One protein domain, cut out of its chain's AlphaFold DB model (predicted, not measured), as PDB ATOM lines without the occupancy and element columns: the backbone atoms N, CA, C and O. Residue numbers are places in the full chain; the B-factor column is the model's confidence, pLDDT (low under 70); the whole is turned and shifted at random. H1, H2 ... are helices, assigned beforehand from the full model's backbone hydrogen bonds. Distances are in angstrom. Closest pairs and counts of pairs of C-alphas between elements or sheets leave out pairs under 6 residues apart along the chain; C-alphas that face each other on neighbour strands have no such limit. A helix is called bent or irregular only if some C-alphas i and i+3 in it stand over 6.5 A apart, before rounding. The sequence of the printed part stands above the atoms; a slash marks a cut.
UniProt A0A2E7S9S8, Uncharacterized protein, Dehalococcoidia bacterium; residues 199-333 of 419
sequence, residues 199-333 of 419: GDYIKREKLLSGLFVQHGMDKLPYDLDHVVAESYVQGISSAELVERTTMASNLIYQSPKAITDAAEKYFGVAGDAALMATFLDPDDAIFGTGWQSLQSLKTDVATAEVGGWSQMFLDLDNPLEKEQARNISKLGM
ATOM      1  N   GLY A 199      48.179 188.424 101.883       87.00
ATOM      2  CA  GLY A 199      48.220 189.415 100.805       87.00
ATOM      3  C   GLY A 199      49.410 190.383 100.886       87.00
ATOM      4  O   GLY A 199      49.893 190.831  99.848       87.00
ATOM      5  N   ASP A 200      49.906 190.702 102.084       91.00
ATOM      6  CA  ASP A 200      51.101 191.538 102.249       91.00
ATOM      7  C   ASP A 200      52.373 190.747 101.928       91.00
ATOM      8  O   ASP A 200      53.265 191.276 101.263       91.00
ATOM      9  N   TYR A 201      52.397 189.463 102.298       92.25
ATOM     10  CA  TYR A 201      53.473 188.535 101.962       92.25
ATOM     11  C   TYR A 201      53.683 188.444 100.443       92.25
ATOM     12  O   TYR A 201      54.787 188.653  99.949       92.25
ATOM     13  N   ILE A 202      52.603 188.273  99.676       90.19
ATOM     14  CA  ILE A 202      52.665 188.216  98.204       90.19
ATOM     15  C   ILE A 202      53.007 189.554  97.562       90.19
ATOM     16  O   ILE A 202      53.689 189.594  96.538       90.19
ATOM     17  N   LYS A 203      52.557 190.678  98.129       91.31
ATOM     18  CA  LYS A 203      53.015 191.992  97.650       91.31
ATOM     19  C   LYS A 203      54.528 192.124  97.807       91.31
ATOM     20  O   LYS A 203      55.172 192.656  96.907       91.31
ATOM     21  N   ARG A 204      55.090 191.637  98.921       93.75
ATOM     22  CA  ARG A 204      56.537 191.635  99.146       93.75
ATOM     23  C   ARG A 204      57.264 190.687  98.196       93.75
ATOM     24  O   ARG A 204      58.277 191.085  97.641       93.75
ATOM     25  N   GLU A 205      56.725 189.500  97.953       93.12
ATOM     26  CA  GLU A 205      57.257 188.557  96.964       93.12
ATOM     27  C   GLU A 205      57.342 189.193  95.569       93.12
ATOM     28  O   GLU A 205      58.404 189.202  94.952       93.12
ATOM     29  N   LYS A 206      56.258 189.829  95.107       94.50
ATOM     30  CA  LYS A 206      56.235 190.548  93.822       94.50
ATOM     31  C   LYS A 206      57.224 191.710  93.784       94.50
ATOM     32  O   LYS A 206      57.862 191.926  92.757       94.50
ATOM     33  N   LEU A 207      57.349 192.455  94.884       94.81
ATOM     34  CA  LEU A 207      58.321 193.540  95.006       94.81
ATOM     35  C   LEU A 207      59.754 193.013  94.877       94.81
ATOM     36  O   LEU A 207      60.505 193.520  94.052       94.81
ATOM     37  N   LEU A 208      60.120 192.001  95.667       93.06
ATOM     38  CA  LEU A 208      61.461 191.416  95.658       93.06
ATOM     39  C   LEU A 208      61.779 190.754  94.318       93.06
ATOM     40  O   LEU A 208      62.850 190.989  93.775       93.06
ATOM     41  N   SER A 209      60.831 190.018  93.735       93.94
ATOM     42  CA  SER A 209      60.968 189.467  92.384       93.94
ATOM     43  C   SER A 209      61.229 190.568  91.351       93.94
ATOM     44  O   SER A 209      62.167 190.459  90.564       93.94
ATOM     45  N   GLY A 210      60.462 191.663  91.391       95.25
ATOM     46  CA  GLY A 210      60.659 192.807  90.501       95.25
ATOM     47  C   GLY A 210      62.026 193.470  90.674       95.25
ATOM     48  O   GLY A 210      62.696 193.740  89.680       95.25
ATOM     49  N   LEU A 211      62.464 193.680  91.919       92.31
ATOM     50  CA  LEU A 211      63.791 194.216  92.233       92.31
ATOM     51  C   LEU A 211      64.903 193.291  91.725       92.31
ATOM     52  O   LEU A 211      65.849 193.752  91.091       92.31
ATOM     53  N   PHE A 212      64.787 191.983  91.950       91.38
ATOM     54  CA  PHE A 212      65.817 191.030  91.547       91.38
ATOM     55  C   PHE A 212      65.930 190.923  90.032       91.38
ATOM     56  O   PHE A 212      67.043 190.956  89.519       91.38
ATOM     57  N   VAL A 213      64.813 190.909  89.302       93.06
ATOM     58  CA  VAL A 213      64.829 190.966  87.832       93.06
ATOM     59  C   VAL A 213      65.422 192.286  87.335       93.06
ATOM     60  O   VAL A 213      66.265 192.289  86.441       93.06
ATOM     61  N   GLN A 214      65.027 193.420  87.925       91.50
ATOM     62  CA  GLN A 214      65.536 194.740  87.541       91.50
ATOM     63  C   GLN A 214      67.064 194.835  87.670       91.50
ATOM     64  O   GLN A 214      67.707 195.500  86.859       91.50
ATOM     65  N   HIS A 215      67.630 194.168  88.672       88.94
ATOM     66  CA  HIS A 215      69.056 194.198  88.973       88.94
ATOM     67  C   HIS A 215      69.811 192.927  88.542       88.94
ATOM     68  O   HIS A 215      70.973 192.749  88.897       88.94
ATOM     69  N   GLY A 216      69.179 192.044  87.762       87.81
ATOM     70  CA  GLY A 216      69.802 190.828  87.229       87.81
ATOM     71  C   GLY A 216      70.118 189.742  88.264       87.81
ATOM     72  O   GLY A 216      70.839 188.795  87.947       87.81
ATOM     73  N   MET A 217      69.600 189.868  89.489       86.94
ATOM     74  CA  MET A 217      69.734 188.879  90.561       86.94
ATOM     75  C   MET A 217      68.869 187.636  90.330       86.94
ATOM     76  O   MET A 217      69.159 186.594  90.906       86.94
ATOM     77  N   ASP A 218      67.876 187.712  89.437       88.62
ATOM     78  CA  ASP A 218      67.074 186.578  88.948       88.62
ATOM     79  C   ASP A 218      67.924 185.446  88.333       88.62
ATOM     80  O   ASP A 218      67.475 184.307  88.221       88.62
ATOM     81  N   LYS A 219      69.172 185.752  87.961       84.62
ATOM     82  CA  LYS A 219      70.147 184.804  87.405       84.62
ATOM     83  C   LYS A 219      70.866 183.968  88.459       84.62
ATOM     84  O   LYS A 219      71.559 183.014  88.102       84.62
ATOM     85  N   LEU A 220      70.764 184.341  89.731       81.94
ATOM     86  CA  LEU A 220      71.371 183.591  90.821       81.94
ATOM     87  C   LEU A 220      70.439 182.464  91.274       81.94
ATOM     88  O   LEU A 220      69.220 182.613  91.222       81.94
ATOM     89  N   PRO A 221      70.981 181.325  91.728       80.56
ATOM     90  CA  PRO A 221      70.164 180.297  92.349       80.56
ATOM     91  C   PRO A 221      69.726 180.782  93.738       80.56
ATOM     92  O   PRO A 221      70.524 180.755  94.674       80.56
ATOM     93  N   TYR A 222      68.475 181.226  93.870       81.12
ATOM     94  CA  TYR A 222      67.880 181.589  95.158       81.12
ATOM     95  C   TYR A 222      66.459 181.056  95.321       81.12
ATOM     96  O   TYR A 222      65.731 180.835  94.352       81.12
ATOM     97  N   ASP A 223      66.062 180.901  96.582       87.25
ATOM     98  CA  ASP A 223      64.688 180.628  96.991       87.25
ATOM     99  C   ASP A 223      64.002 181.945  97.394       87.25
ATOM    100  O   ASP A 223      64.306 182.530  98.436       87.25
ATOM    101  N   LEU A 224      63.098 182.443  96.542       89.19
ATOM    102  CA  LEU A 224      62.371 183.690  96.796       89.19
ATOM    103  C   LEU A 224      61.498 183.596  98.051       89.19
ATOM    104  O   LEU A 224      61.417 184.570  98.799       89.19
ATOM    105  N   ASP A 225      60.868 182.444  98.288       88.44
ATOM    106  CA  ASP A 225      59.980 182.246  99.433       88.44
ATOM    107  C   ASP A 225      60.782 182.325 100.737       88.44
ATOM    108  O   ASP A 225      60.359 182.986 101.690       88.44
ATOM    109  N   HIS A 226      61.985 181.742 100.758       89.06
ATOM    110  CA  HIS A 226      62.903 181.869 101.891       89.06
ATOM    111  C   HIS A 226      63.298 183.329 102.157       89.06
ATOM    112  O   HIS A 226      63.153 183.804 103.281       89.06
ATOM    113  N   VAL A 227      63.717 184.074 101.127       90.12
ATOM    114  CA  VAL A 227      64.115 185.490 101.269       90.12
ATOM    115  C   VAL A 227      62.952 186.346 101.782       90.12
ATOM    116  O   VAL A 227      63.129 187.203 102.653       90.12
ATOM    117  N   VAL A 228      61.735 186.123 101.272       92.94
ATOM    118  CA  VAL A 228      60.540 186.828 101.756       92.94
ATOM    119  C   VAL A 228      60.281 186.473 103.221       92.94
ATOM    120  O   VAL A 228      60.049 187.383 104.019       92.94
ATOM    121  N   ALA A 229      60.351 185.191 103.591       92.75
ATOM    122  CA  ALA A 229      60.164 184.735 104.965       92.75
ATOM    123  C   ALA A 229      61.158 185.389 105.931       92.75
ATOM    124  O   ALA A 229      60.729 186.033 106.892       92.75
ATOM    125  N   GLU A 230      62.457 185.296 105.645       91.44
ATOM    126  CA  GLU A 230      63.507 185.858 106.497       91.44
ATOM    127  C   GLU A 230      63.391 187.376 106.606       91.44
ATOM    128  O   GLU A 230      63.480 187.926 107.700       91.44
ATOM    129  N   SER A 231      63.049 188.075 105.518       92.50
ATOM    130  CA  SER A 231      62.840 189.526 105.586       92.50
ATOM    131  C   SER A 231      61.751 189.936 106.591       92.50
ATOM    132  O   SER A 231      61.813 191.028 107.154       92.50
ATOM    133  N   TYR A 232      60.738 189.092 106.823       94.00
ATOM    134  CA  TYR A 232      59.717 189.341 107.842       94.00
ATOM    135  C   TYR A 232      60.186 188.946 109.238       94.00
ATOM    136  O   TYR A 232      59.970 189.709 110.179       94.00
ATOM    137  N   VAL A 233      60.842 187.791 109.367       92.00
ATOM    138  CA  VAL A 233      61.375 187.300 110.648       92.00
ATOM    139  C   VAL A 233      62.392 188.290 111.225       92.00
ATOM    140  O   VAL A 233      62.312 188.621 112.407       92.00
ATOM    141  N   GLN A 234      63.261 188.850 110.380       90.38
ATOM    142  CA  GLN A 234      64.245 189.873 110.752       90.38
ATOM    143  C   GLN A 234      63.648 191.285 110.909       90.38
ATOM    144  O   GLN A 234      64.358 192.224 111.258       90.38
ATOM    145  N   GLY A 235      62.348 191.472 110.648       91.62
ATOM    146  CA  GLY A 235      61.675 192.766 110.804       91.62
ATOM    147  C   GLY A 235      62.063 193.823 109.765       91.62
ATOM    148  O   GLY A 235      61.888 195.016 110.008       91.62
ATOM    149  N   ILE A 236      62.563 193.408 108.602       90.94
ATOM    150  CA  ILE A 236      63.027 194.311 107.547       90.94
ATOM    151  C   ILE A 236      61.828 194.806 106.743       90.94
ATOM    152  O   ILE A 236      60.965 194.045 106.282       90.94
ATOM    153  N   SER A 237      61.737 196.125 106.591       92.50
ATOM    154  CA  SER A 237      60.618 196.747 105.882       92.50
ATOM    155  C   SER A 237      60.789 196.665 104.362       92.50
ATOM    156  O   SER A 237      61.894 196.563 103.837       92.50
ATOM    157  N   SER A 238      59.685 196.771 103.614       93.50
ATOM    158  CA  SER A 238      59.754 196.806 102.145       93.50
ATOM    159  C   SER A 238      60.501 198.042 101.624       93.50
ATOM    160  O   SER A 238      61.159 197.964 100.593       93.50
ATOM    161  N   ALA A 239      60.417 199.172 102.337       94.12
ATOM    162  CA  ALA A 239      61.158 200.388 101.998       94.12
ATOM    163  C   ALA A 239      62.667 200.196 102.201       94.12
ATOM    164  O   ALA A 239      63.452 200.578 101.339       94.12
ATOM    165  N   GLU A 240      63.055 199.538 103.291       91.88
ATOM    166  CA  GLU A 240      64.449 199.201 103.572       91.88
ATOM    167  C   GLU A 240      65.020 198.224 102.537       91.88
ATOM    168  O   GLU A 240      66.131 198.426 102.066       91.88
ATOM    169  N   LEU A 241      64.255 197.211 102.106       90.75
ATOM    170  CA  LEU A 241      64.684 196.316 101.021       90.75
ATOM    171  C   LEU A 241      64.969 197.090  99.724       90.75
ATOM    172  O   LEU A 241      65.995 196.859  99.085       90.75
ATOM    173  N   VAL A 242      64.099 198.035  99.350       92.94
ATOM    174  CA  VAL A 242      64.306 198.907  98.179       92.94
ATOM    175  C   VAL A 242      65.549 199.781  98.358       92.94
ATOM    176  O   VAL A 242      66.350 199.902  97.430       92.94
ATOM    177  N   GLU A 243      65.733 200.372  99.539       91.56
ATOM    178  CA  GLU A 243      66.889 201.214  99.854       91.56
ATOM    179  C   GLU A 243      68.198 200.425  99.783       91.56
ATOM    180  O   GLU A 243      69.110 200.837  99.067       91.56
ATOM    181  N   ARG A 244      68.275 199.257 100.432       90.00
ATOM    182  CA  ARG A 244      69.460 198.387 100.403       90.00
ATOM    183  C   ARG A 244      69.773 197.905  98.985       90.00
ATOM    184  O   ARG A 244      70.928 197.936  98.573       90.00
ATOM    185  N   THR A 245      68.753 197.542  98.205       90.69
ATOM    186  CA  THR A 245      68.912 197.145  96.791       90.69
ATOM    187  C   THR A 245      69.453 198.305  95.951       90.69
ATOM    188  O   THR A 245      70.397 198.142  95.179       90.69
ATOM    189  N   THR A 246      68.917 199.511  96.147       90.50
ATOM    190  CA  THR A 246      69.385 200.723  95.456       90.50
ATOM    191  C   THR A 246      70.817 201.075  95.862       90.50
ATOM    192  O   THR A 246      71.633 201.429  95.011       90.50
ATOM    193  N   MET A 247      71.151 200.952  97.148       88.62
ATOM    194  CA  MET A 247      72.497 201.187  97.670       88.62
ATOM    195  C   MET A 247      73.502 200.190  97.087       88.62
ATOM    196  O   MET A 247      74.536 200.617  96.583       88.62
ATOM    197  N   ALA A 248      73.174 198.897  97.072       88.88
ATOM    198  CA  ALA A 248      73.998 197.858  96.459       88.88
ATOM    199  C   ALA A 248      74.235 198.126  94.963       88.88
ATOM    200  O   ALA A 248      75.372 198.090  94.495       88.88
ATOM    201  N   SER A 249      73.186 198.502  94.224       88.75
ATOM    202  CA  SER A 249      73.308 198.879  92.812       88.75
ATOM    203  C   SER A 249      74.213 200.098  92.607       88.75
ATOM    204  O   SER A 249      74.996 200.128  91.658       88.75
ATOM    205  N   ASN A 250      74.126 201.105  93.479       88.69
ATOM    206  CA  ASN A 250      74.986 202.285  93.410       88.69
ATOM    207  C   ASN A 250      76.447 201.945  93.731       88.69
ATOM    208  O   ASN A 250      77.341 202.497  93.094       88.69
ATOM    209  N   LEU A 251      76.695 201.037  94.680       85.88
ATOM    210  CA  LEU A 251      78.041 200.565  95.012       85.88
ATOM    211  C   LEU A 251      78.686 199.838  93.831       85.88
ATOM    212  O   LEU A 251      79.842 200.109  93.516       85.88
ATOM    213  N   ILE A 252      77.937 198.993  93.119       88.31
ATOM    214  CA  ILE A 252      78.426 198.351  91.888       88.31
ATOM    215  C   ILE A 252      78.735 199.400  90.823       88.31
ATOM    216  O   ILE A 252      79.812 199.380  90.239       88.31
ATOM    217  N   TYR A 253      77.837 200.363  90.607       88.94
ATOM    218  CA  TYR A 253      78.059 201.426  89.623       88.94
ATOM    219  C   TYR A 253      79.287 202.298  89.945       88.94
ATOM    220  O   TYR A 253      79.946 202.811  89.043       88.94
ATOM    221  N   GLN A 254      79.593 202.485  91.231       89.88
ATOM    222  CA  GLN A 254      80.774 203.216  91.699       89.88
ATOM    223  C   GLN A 254      82.034 202.347  91.770       89.88
ATOM    224  O   GLN A 254      83.130 202.888  91.936       89.88
ATOM    225  N   SER A 255      81.897 201.025  91.656       89.06
ATOM    226  CA  SER A 255      83.033 200.114  91.680       89.06
ATOM    227  C   SER A 255      83.900 200.343  90.440       89.06
ATOM    228  O   SER A 255      83.377 200.566  89.345       89.06
ATOM    229  N   PRO A 256      85.236 200.309  90.572       91.94
ATOM    230  CA  PRO A 256      86.119 200.386  89.420       91.94
ATOM    231  C   PRO A 256      85.763 199.332  88.371       91.94
ATOM    232  O   PRO A 256      85.542 198.167  88.706       91.94
ATOM    233  N   LYS A 257      85.793 199.726  87.092       92.88
ATOM    234  CA  LYS A 257      85.461 198.837  85.967       92.88
ATOM    235  C   LYS A 257      86.278 197.537  85.968       92.88
ATOM    236  O   LYS A 257      85.756 196.493  85.610       92.88
ATOM    237  N   ALA A 258      87.528 197.573  86.425       93.44
ATOM    238  CA  ALA A 258      88.354 196.372  86.536       93.44
ATOM    239  C   ALA A 258      87.770 195.325  87.505       93.44
ATOM    240  O   ALA A 258      87.920 194.130  87.275       93.44
ATOM    241  N   ILE A 259      87.078 195.748  88.572       92.06
ATOM    242  CA  ILE A 259      86.435 194.830  89.525       92.06
ATOM    243  C   ILE A 259      85.193 194.199  88.898       92.06
ATOM    244  O   ILE A 259      85.028 192.985  88.983       92.06
ATOM    245  N   THR A 260      84.346 194.993  88.236       91.56
ATOM    246  CA  THR A 260      83.159 194.465  87.540       91.56
ATOM    247  C   THR A 260      83.560 193.543  86.388       91.56
ATOM    248  O   THR A 260      83.000 192.461  86.246       91.56
ATOM    249  N   ASP A 261      84.600 193.901  85.627       93.00
ATOM    250  CA  ASP A 261      85.124 193.079  84.531       93.00
ATOM    251  C   ASP A 261      85.753 191.774  85.066       93.00
ATOM    252  O   ASP A 261      85.574 190.708  84.475       93.00
ATOM    253  N   ALA A 262      86.440 191.814  86.216       93.62
ATOM    254  CA  ALA A 262      86.935 190.612  86.889       93.62
ATOM    255  C   ALA A 262      85.788 189.728  87.407       93.62
ATOM    256  O   ALA A 262      85.829 188.509  87.229       93.62
ATOM    257  N   ALA A 263      84.745 190.319  87.999       92.19
ATOM    258  CA  ALA A 263      83.560 189.590  88.442       92.19
ATOM    259  C   ALA A 263      82.852 188.903  87.264       92.19
ATOM    260  O   ALA A 263      82.537 187.712  87.345       92.19
ATOM    261  N   GLU A 264      82.670 189.611  86.145       91.81
ATOM    262  CA  GLU A 264      82.109 189.055  84.913       91.81
ATOM    263  C   GLU A 264      82.997 187.935  84.345       91.81
ATOM    264  O   GLU A 264      82.498 186.860  84.008       91.81
ATOM    265  N   LYS A 265      84.326 188.116  84.307       92.38
ATOM    266  CA  LYS A 265      85.266 187.076  83.844       92.38
ATOM    267  C   LYS A 265      85.194 185.813  84.709       92.38
ATOM    268  O   LYS A 265      85.224 184.703  84.182       92.38
ATOM    269  N   TYR A 266      85.130 185.956  86.033       91.19
ATOM    270  CA  TYR A 266      85.224 184.825  86.962       91.19
ATOM    271  C   TYR A 266      83.906 184.086  87.184       91.19
ATOM    272  O   TYR A 266      83.930 182.880  87.468       91.19
ATOM    273  N   PHE A 267      82.778 184.793  87.109       86.50
ATOM    274  CA  PHE A 267      81.456 184.281  87.486       86.50
ATOM    275  C   PHE A 267      80.418 184.418  86.362       86.50
ATOM    276  O   PHE A 267      79.270 184.001  86.518       86.50
ATOM    277  N   GLY A 268      80.823 184.938  85.203       86.81
ATOM    278  CA  GLY A 268      79.968 185.143  84.042       86.81
ATOM    279  C   GLY A 268      78.974 186.282  84.248       86.81
ATOM    280  O   GLY A 268      79.170 187.188  85.052       86.81
ATOM    281  N   VAL A 269      77.838 186.184  83.555       76.75
ATOM    282  CA  VAL A 269      76.739 187.171  83.584       76.75
ATOM    283  C   VAL A 269      76.146 187.372  84.997       76.75
ATOM    284  O   VAL A 269      75.404 188.321  85.235       76.75
ATOM    285  N   ALA A 270      76.465 186.480  85.936       79.94
ATOM    286  CA  ALA A 270      76.066 186.549  87.336       79.94
ATOM    287  C   ALA A 270      77.043 187.339  88.234       79.94
ATOM    288  O   ALA A 270      76.750 187.508  89.414       79.94
ATOM    289  N   GLY A 271      78.180 187.825  87.717       83.31
ATOM    290  CA  GLY A 271      79.195 188.538  88.506       83.31
ATOM    291  C   GLY A 271      78.656 189.780  89.222       83.31
ATOM    292  O   GLY A 271      78.799 189.901  90.438       83.31
ATOM    293  N   ASP A 272      77.946 190.648  88.500       85.25
ATOM    294  CA  ASP A 272      77.314 191.840  89.084       85.25
ATOM    295  C   ASP A 272      76.218 191.476  90.088       85.25
ATOM    296  O   ASP A 272      76.083 192.107  91.136       85.25
ATOM    297  N   ALA A 273      75.460 190.415  89.811       84.81
ATOM    298  CA  ALA A 273      74.437 189.932  90.726       84.81
ATOM    299  C   ALA A 273      75.051 189.410  92.038       84.81
ATOM    300  O   ALA A 273      74.507 189.657  93.114       84.81
ATOM    301  N   ALA A 274      76.189 188.713  91.966       82.12
ATOM    302  CA  ALA A 274      76.919 188.213  93.131       82.12
ATOM    303  C   ALA A 274      77.490 189.356  93.987       82.12
ATOM    304  O   ALA A 274      77.376 189.328  95.218       82.12
ATOM    305  N   LEU A 275      78.042 190.389  93.337       84.81
ATOM    306  CA  LEU A 275      78.421 191.641  93.997       84.81
ATOM    307  C   LEU A 275      77.210 192.258  94.703       84.81
ATOM    308  O   LEU A 275      77.275 192.587  95.887       84.81
ATOM    309  N   MET A 276      76.076 192.335  94.006       87.88
ATOM    310  CA  MET A 276      74.868 192.976  94.516       87.88
ATOM    311  C   MET A 276      74.330 192.284  95.758       87.88
ATOM    312  O   MET A 276      74.012 192.941  96.746       87.88
ATOM    313  N   ALA A 277      74.269 190.959  95.724       83.88
ATOM    314  CA  ALA A 277      73.805 190.157  96.840       83.88
ATOM    315  C   ALA A 277      74.667 190.319  98.091       83.88
ATOM    316  O   ALA A 277      74.142 190.434  99.196       83.88
ATOM    317  N   THR A 278      75.985 190.393  97.906       81.69
ATOM    318  CA  THR A 278      76.933 190.556  99.012       81.69
ATOM    319  C   THR A 278      76.767 191.921  99.690       81.69
ATOM    320  O   THR A 278      76.898 192.023 100.908       81.69
ATOM    321  N   PHE A 279      76.423 192.965  98.928       84.19
ATOM    322  CA  PHE A 279      76.120 194.290  99.478       84.19
ATOM    323  C   PHE A 279      74.708 194.408 100.063       84.19
ATOM    324  O   PHE A 279      74.496 195.199 100.982       84.19
ATOM    325  N   LEU A 280      73.741 193.658  99.532       86.12
ATOM    326  CA  LEU A 280      72.349 193.689  99.981       86.12
ATOM    327  C   LEU A 280      72.188 193.126 101.402       86.12
ATOM    328  O   LEU A 280      71.351 193.609 102.174       86.12
ATOM    329  N   ASP A 281      73.003 192.130 101.748       82.69
ATOM    330  CA  ASP A 281      72.967 191.448 103.039       82.69
ATOM    331  C   ASP A 281      74.368 191.043 103.517       82.69
ATOM    332  O   ASP A 281      74.762 189.873 103.462       82.69
ATOM    333  N   PRO A 282      75.153 192.021 103.998       73.94
ATOM    334  CA  PRO A 282      76.527 191.780 104.418       73.94
ATOM    335  C   PRO A 282      76.620 190.836 105.622       73.94
ATOM    336  O   PRO A 282      77.647 190.181 105.793       73.94
ATOM    337  N   ASP A 283      75.561 190.722 106.427       78.94
ATOM    338  CA  ASP A 283      75.523 189.904 107.644       78.94
ATOM    339  C   ASP A 283      74.879 188.524 107.437       78.94
ATOM    340  O   ASP A 283      74.844 187.736 108.378       78.94
ATOM    341  N   ASP A 284      74.439 188.201 106.212       73.81
ATOM    342  CA  ASP A 284      73.778 186.929 105.877       73.81
ATOM    343  C   ASP A 284      72.471 186.690 106.667       73.81
ATOM    344  O   ASP A 284      72.119 185.562 107.014       73.81
ATOM    345  N   ALA A 285      71.759 187.769 107.006       73.56
ATOM    346  CA  ALA A 285      70.557 187.724 107.834       73.56
ATOM    347  C   ALA A 285      69.277 187.395 107.044       73.56
ATOM    348  O   ALA A 285      68.308 186.918 107.627       73.56
ATOM    349  N   ILE A 286      69.244 187.686 105.742       71.88
ATOM    350  CA  ILE A 286      68.071 187.566 104.861       71.88
ATOM    351  C   ILE A 286      68.258 186.452 103.829       71.88
ATOM    352  O   ILE A 286      67.303 185.749 103.505       71.88
ATOM    353  N   PHE A 287      69.459 186.324 103.260       71.00
ATOM    354  CA  PHE A 287      69.699 185.430 102.121       71.00
ATOM    355  C   PHE A 287      70.252 184.060 102.522       71.00
ATOM    356  O   PHE A 287      69.999 183.088 101.806       71.00
ATOM    357  N   GLY A 288      70.892 183.962 103.690       64.56
ATOM    358  CA  GLY A 288      71.139 182.739 104.453       64.56
ATOM    359  C   GLY A 288      71.577 181.501 103.658       64.56
ATOM    360  O   GLY A 288      72.241 181.541 102.620       64.56
ATOM    361  N   THR A 289      71.165 180.331 104.162       56.19
ATOM    362  CA  THR A 289      71.462 179.007 103.583       56.19
ATOM    363  C   THR A 289      70.751 178.722 102.256       56.19
ATOM    364  O   THR A 289      70.981 177.665 101.670       56.19
ATOM    365  N   GLY A 290      69.860 179.609 101.801       54.19
ATOM    366  CA  GLY A 290      69.095 179.436 100.561       54.19
ATOM    367  C   GLY A 290      69.898 179.723  99.289       54.19
ATOM    368  O   GLY A 290      69.467 179.363  98.195       54.19
ATOM    369  N   TRP A 291      71.058 180.361  99.424       59.84
ATOM    370  CA  TRP A 291      71.982 180.659  98.334       59.84
ATOM    371  C   TRP A 291      73.125 179.633  98.334       59.84
ATOM    372  O   TRP A 291      73.374 178.977  99.349       59.84
ATOM    373  N   GLN A 292      73.883 179.491  97.233       57.47
ATOM    374  CA  GLN A 292      75.276 179.031  97.386       57.47
ATOM    375  C   GLN A 292      75.856 179.852  98.533       57.47
ATOM    376  O   GLN A 292      75.771 181.076  98.441       57.47
ATOM    377  N   SER A 293      76.287 179.195  99.624       59.62
ATOM    378  CA  SER A 293      76.415 179.841 100.941       59.62
ATOM    379  C   SER A 293      76.985 181.237 100.775       59.62
ATOM    380  O   SER A 293      77.974 181.390 100.066       59.62
ATOM    381  N   LEU A 294      76.369 182.266 101.347       59.53
ATOM    382  CA  LEU A 294      76.775 183.654 101.101       59.53
ATOM    383  C   LEU A 294      78.274 183.878 101.398       59.53
ATOM    384  O   LEU A 294      78.917 184.741 100.815       59.53
ATOM    385  N   GLN A 295      78.880 183.000 102.205       66.50
ATOM    386  CA  GLN A 295      80.326 182.819 102.349       66.50
ATOM    387  C   GLN A 295      81.087 182.595 101.024       66.50
ATOM    388  O   GLN A 295      82.139 183.197 100.805       66.50
ATOM    389  N   SER A 296      80.590 181.725 100.145       75.75
ATOM    390  CA  SER A 296      81.104 181.517  98.789       75.75
ATOM    391  C   SER A 296      80.983 182.781  97.938       75.75
ATOM    392  O   SER A 296      81.955 183.134  97.281       75.75
ATOM    393  N   LEU A 297      79.885 183.535  98.051       78.19
ATOM    394  CA  LEU A 297      79.707 184.804  97.338       78.19
ATOM    395  C   LEU A 297      80.615 185.909  97.866       78.19
ATOM    396  O   LEU A 297      81.268 186.573  97.074       78.19
ATOM    397  N   LYS A 298      80.762 186.044  99.187       82.50
ATOM    398  CA  LYS A 298      81.754 186.930  99.813       82.50
ATOM    399  C   LYS A 298      83.167 186.598  99.341       82.50
ATOM    400  O   LYS A 298      83.931 187.492  98.996       82.50
ATOM    401  N   THR A 299      83.500 185.306  99.289       85.94
ATOM    402  CA  THR A 299      84.791 184.839  98.762       85.94
ATOM    403  C   THR A 299      84.936 185.190  97.283       85.94
ATOM    404  O   THR A 299      86.013 185.589  96.846       85.94
ATOM    405  N   ASP A 300      83.870 185.060  96.503       87.50
ATOM    406  CA  ASP A 300      83.854 185.345  95.074       87.50
ATOM    407  C   ASP A 300      83.966 186.850  94.785       87.50
ATOM    408  O   ASP A 300      84.768 187.245  93.938       87.50
ATOM    409  N   VAL A 301      83.290 187.698  95.561       88.69
ATOM    410  CA  VAL A 301      83.450 189.158  95.536       88.69
ATOM    411  C   VAL A 301      84.872 189.554  95.909       88.69
ATOM    412  O   VAL A 301      85.524 190.232  95.123       88.69
ATOM    413  N   ALA A 302      85.408 189.061  97.028       90.75
ATOM    414  CA  ALA A 302      86.790 189.345  97.420       90.75
ATOM    415  C   ALA A 302      87.799 188.862  96.356       90.75
ATOM    416  O   ALA A 302      88.813 189.504  96.101       90.75
ATOM    417  N   THR A 303      87.505 187.746  95.680       94.19
ATOM    418  CA  THR A 303      88.297 187.255  94.542       94.19
ATOM    419  C   THR A 303      88.231 188.225  93.355       94.19
ATOM    420  O   THR A 303      89.266 188.534  92.766       94.19
ATOM    421  N   ALA A 304      87.043 188.728  93.001       94.00
ATOM    422  CA  ALA A 304      86.875 189.726  91.944       94.00
ATOM    423  C   ALA A 304      87.580 191.047  92.277       94.00
ATOM    424  O   ALA A 304      88.253 191.608  91.415       94.00
ATOM    425  N   GLU A 305      87.496 191.506  93.528       92.88
ATOM    426  CA  GLU A 305      88.201 192.697  94.005       92.88
ATOM    427  C   GLU A 305      89.713 192.543  93.859       92.88
ATOM    428  O   GLU A 305      90.354 193.407  93.265       92.88
ATOM    429  N   VAL A 306      90.292 191.426  94.319       95.44
ATOM    430  CA  VAL A 306      91.721 191.144  94.120       95.44
ATOM    431  C   VAL A 306      92.076 191.147  92.634       95.44
ATOM    432  O   VAL A 306      93.067 191.765  92.247       95.44
ATOM    433  N   GLY A 307      91.271 190.491  91.795       95.00
ATOM    434  CA  GLY A 307      91.475 190.461  90.347       95.00
ATOM    435  C   GLY A 307      91.507 191.854  89.722       95.00
ATOM    436  O   GLY A 307      92.456 192.188  89.012       95.00
ATOM    437  N   GLY A 308      90.497 192.673  90.023       94.06
ATOM    438  CA  GLY A 308      90.360 194.024  89.489       94.06
ATOM    439  C   GLY A 308      91.428 194.984  90.008       94.06
ATOM    440  O   GLY A 308      92.021 195.723  89.227       94.06
ATOM    441  N   TRP A 309      91.738 194.948  91.308       94.69
ATOM    442  CA  TRP A 309      92.801 195.782  91.871       94.69
ATOM    443  C   TRP A 309      94.172 195.406  91.324       94.69
ATOM    444  O   TRP A 309      94.939 196.297  90.970       94.69
ATOM    445  N   SER A 310      94.466 194.113  91.190       94.38
ATOM    446  CA  SER A 310      95.736 193.660  90.612       94.38
ATOM    447  C   SER A 310      95.879 194.118  89.164       94.38
ATOM    448  O   SER A 310      96.938 194.608  88.789       94.38
ATOM    449  N   GLN A 311      94.801 194.046  88.377       94.62
ATOM    450  CA  GLN A 311      94.791 194.569  87.013       94.62
ATOM    451  C   GLN A 311      95.138 196.062  86.973       94.62
ATOM    452  O   GLN A 311      95.968 196.484  86.174       94.62
ATOM    453  N   MET A 312      94.526 196.857  87.856       93.12
ATOM    454  CA  MET A 312      94.724 198.307  87.892       93.12
ATOM    455  C   MET A 312      96.102 198.724  88.403       93.12
ATOM    456  O   MET A 312      96.700 199.632  87.841       93.12
ATOM    457  N   PHE A 313      96.588 198.123  89.489       92.06
ATOM    458  CA  PHE A 313      97.832 198.551  90.138       92.06
ATOM    459  C   PHE A 313      99.086 198.023  89.446       92.06
ATOM    460  O   PHE A 313     100.133 198.664  89.519       92.06
ATOM    461  N   LEU A 314      98.988 196.866  88.791       93.06
ATOM    462  CA  LEU A 314     100.118 196.259  88.095       93.06
ATOM    463  C   LEU A 314     100.141 196.591  86.593       93.06
ATOM    464  O   LEU A 314     101.094 196.213  85.920       93.06
ATOM    465  N   ASP A 315      99.146 197.334  86.092       93.06
ATOM    466  CA  ASP A 315      98.929 197.641  84.668       93.06
ATOM    467  C   ASP A 315      98.772 196.380  83.793       93.06
ATOM    468  O   ASP A 315      99.335 196.289  82.703       93.06
ATOM    469  N   LEU A 316      98.014 195.385  84.270       89.50
ATOM    470  CA  LEU A 316      97.819 194.137  83.526       89.50
ATOM    471  C   LEU A 316      96.774 194.305  82.420       89.50
ATOM    472  O   LEU A 316      95.705 194.882  82.635       89.50
ATOM    473  N   ASP A 317      97.016 193.680  81.267       89.94
ATOM    474  CA  ASP A 317      96.027 193.615  80.181       89.94
ATOM    475  C   ASP A 317      94.756 192.859  80.605       89.94
ATOM    476  O   ASP A 317      93.653 193.173  80.159       89.94
ATOM    477  N   ASN A 318      94.902 191.866  81.486       89.44
ATOM    478  CA  ASN A 318      93.813 191.047  82.008       89.44
ATOM    479  C   ASN A 318      93.893 190.953  83.537       89.44
ATOM    480  O   ASN A 318      94.997 190.929  84.082       89.44
ATOM    481  N   PRO A 319      92.754 190.826  84.243       91.19
ATOM    482  CA  PRO A 319      92.785 190.481  85.657       91.19
ATOM    483  C   PRO A 319      93.421 189.099  85.834       91.19
ATOM    484  O   PRO A 319      93.364 188.267  84.913       91.19
ATOM    485  N   LEU A 320      93.994 188.879  87.021       93.12
ATOM    486  CA  LEU A 320      94.650 187.628  87.411       93.12
ATOM    487  C   LEU A 320      93.803 186.395  87.081       93.12
ATOM    488  O   LEU A 320      92.587 186.464  86.893       93.12
ATOM    489  N   GLU A 321      94.426 185.224  87.041       93.94
ATOM    490  CA  GLU A 321      93.631 184.008  86.959       93.94
ATOM    491  C   GLU A 321      92.810 183.826  88.242       93.94
ATOM    492  O   GLU A 321      93.258 184.133  89.352       93.94
ATOM    493  N   LYS A 322      91.579 183.318  88.093       93.75
ATOM    494  CA  LYS A 322      90.596 183.224  89.188       93.75
ATOM    495  C   LYS A 322      91.166 182.531  90.427       93.75
ATOM    496  O   LYS A 322      90.880 182.933  91.551       93.75
ATOM    497  N   GLU A 323      91.955 181.478  90.227       93.19
ATOM    498  CA  GLU A 323      92.574 180.717  91.312       93.19
ATOM    499  C   GLU A 323      93.636 181.528  92.065       93.19
ATOM    500  O   GLU A 323      93.676 181.480  93.293       93.19
ATOM    501  N   GLN A 324      94.424 182.338  91.354       93.38
ATOM    502  CA  GLN A 324      95.431 183.199  91.969       93.38
ATOM    503  C   GLN A 324      94.772 184.273  92.834       93.38
ATOM    504  O   GLN A 324      95.068 184.396  94.023       93.38
ATOM    505  N   ALA A 325      93.795 184.981  92.260       95.44
ATOM    506  CA  ALA A 325      93.033 185.995  92.975       95.44
ATOM    507  C   ALA A 325      92.314 185.409  94.202       95.44
ATOM    508  O   ALA A 325      92.248 186.042  95.254       95.44
ATOM    509  N   ARG A 326      91.826 184.164  94.097       94.00
ATOM    510  CA  ARG A 326      91.178 183.450  95.199       94.00
ATOM    511  C   ARG A 326      92.161 183.053  96.302       94.00
ATOM    512  O   ARG A 326      91.779 183.004  97.467       94.00
ATOM    513  N   ASN A 327      93.405 182.729  95.970       93.56
ATOM    514  CA  ASN A 327      94.411 182.399  96.980       93.56
ATOM    515  C   ASN A 327      94.824 183.632  97.787       93.56
ATOM    516  O   ASN A 327      94.922 183.530  99.006       93.56
ATOM    517  N   ILE A 328      94.950 184.794  97.140       93.88
ATOM    518  CA  ILE A 328      95.164 186.068  97.838       93.88
ATOM    519  C   ILE A 328      93.921 186.454  98.657       93.88
ATOM    520  O   ILE A 328      94.047 186.833  99.818       93.88
ATOM    521  N   SER A 329      92.703 186.317  98.115       94.44
ATOM    522  CA  SER A 329      91.484 186.734  98.831       94.44
ATOM    523  C   SER A 329      91.240 185.938 100.124       94.44
ATOM    524  O   SER A 329      90.771 186.495 101.116       94.44
ATOM    525  N   LYS A 330      91.646 184.659 100.169       93.94
ATOM    526  CA  LYS A 330      91.613 183.814 101.381       93.94
ATOM    527  C   LYS A 330      92.475 184.327 102.534       93.94
ATOM    528  O   LYS A 330      92.240 183.910 103.665       93.94
ATOM    529  N   LEU A 331      93.446 185.204 102.276       93.81
ATOM    530  CA  LEU A 331      94.257 185.817 103.330       93.81
ATOM    531  C   LEU A 331      93.435 186.776 104.206       93.81
ATOM    532  O   LEU A 331      93.879 187.132 105.292       93.81
ATOM    533  N   GLY A 332      92.234 187.176 103.762       91.62
ATOM    534  CA  GLY A 332      91.335 188.033 104.540       91.62
ATOM    535  C   GLY A 332      91.887 189.442 104.758       91.62
ATOM    536  O   GLY A 332      91.567 190.077 105.761       91.62
ATOM    537  N   MET A 333      92.739 189.906 103.843       93.31
ATOM    538  CA  MET A 333      93.378 191.217 103.914       93.31
ATOM    539  C   MET A 333      92.354 192.335 103.739       93.31
ATOM    540  O   MET A 333      91.392 192.225 102.978       93.31
TER     541      MET A 333
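This is residues 199 to 333 of the 419 residues of an uncharacterized protein of Dehalococcoidia bacterium (UniProt A0A2E7S9S8). The domain is a rod of helices: H4b, the second arm of the bent longest helix H4, lies across the middle, with H1, H2 and H3 toward one end and H4a, H5 and H6 toward the other. H1, H3 and H5 run roughly along the rod, while the shorter H2, H4a, H4b and H6 run more across it. The printed part has 135 residues, with six named helices in the order H1, H2, H3, H4, H5, H6 and no named strand; the class is all helix, and the packing of the helices is mostly crossed. The whole is compact by its radius of gyration of the C-alphas, 15.5 A, with spans of 53 by 24 by 21 A.

H4, residues 257 to 280, was assigned as one helix by its hydrogen bonds but is bent: C-alphas 266 and 269 are 9.4 A apart. Its arms are H4a, residues 257 to 266, 14.0 A long, and H4b, residues 269 to 280, 18.2 A long; H4b is irregular, with C-alphas 269 and 272 7.2 A apart. H3 is residues 238 to 254, 24.3 A, and H5 is residues 294 to 314, 29.5 A, ending with C-alpha 314 at (100.118, 196.259, 88.095). H1, residues 199 to 214, 22.5 A, begins with C-alpha 199 at (48.220, 189.415, 100.805). H2 is residues 224 to 233, and H6 is residues 322 to 329.

H4a and H4b touch at a steep tilt of 65 degrees, opposite ways, closest at the C-alphas of Ala 263 and Gly 271, 4.5 A. H4b touches H3 at a steep tilt of 55 degrees, closest at the C-alphas of Ala 248 and Phe 279, 5.1 A. With residues 274 to 278 alone H4b touches H5, closest at the C-alphas of Leu 275 and Val 301, 5.8 A; the tilt of 69 degrees is steep, only just short of about perpendicular. H4a touches H5 at a steep tilt of 53 degrees, with the C-alphas of Ile 259 and Gly 308 closest, 4.0 A. H6 touches H5, about perpendicular at 83 degrees, closest at the C-alphas of Thr 303 and Arg 326, 4.8 A. H1, with residues 204 to 211 alone, touches H3 at a shallow tilt of 8 degrees, the same way; the C-alphas of Arg 204 and Ser 238 are closest, 6.8 A. H2 touches H1 at a steep tilt of 58 degrees, closest at the C-alphas of Glu 205 and Val 228, 6.1 A. H2 and H3 are only just apart, at 8.4 A. Every O i to N i+4 pair is within hydrogen-bond range in H1, H2, H3, H4a, H5 and H6, and 7 of 8 are in H4b.

The two C-alphas farthest apart, those of Gly 199 and Leu 314, are 53.9 A apart. The printed part has no cut. The link from H4b to H5, residues 281 to 293, is long. The mean pLDDT of the printed part is 87.6; residues 288 to 295 are under 70.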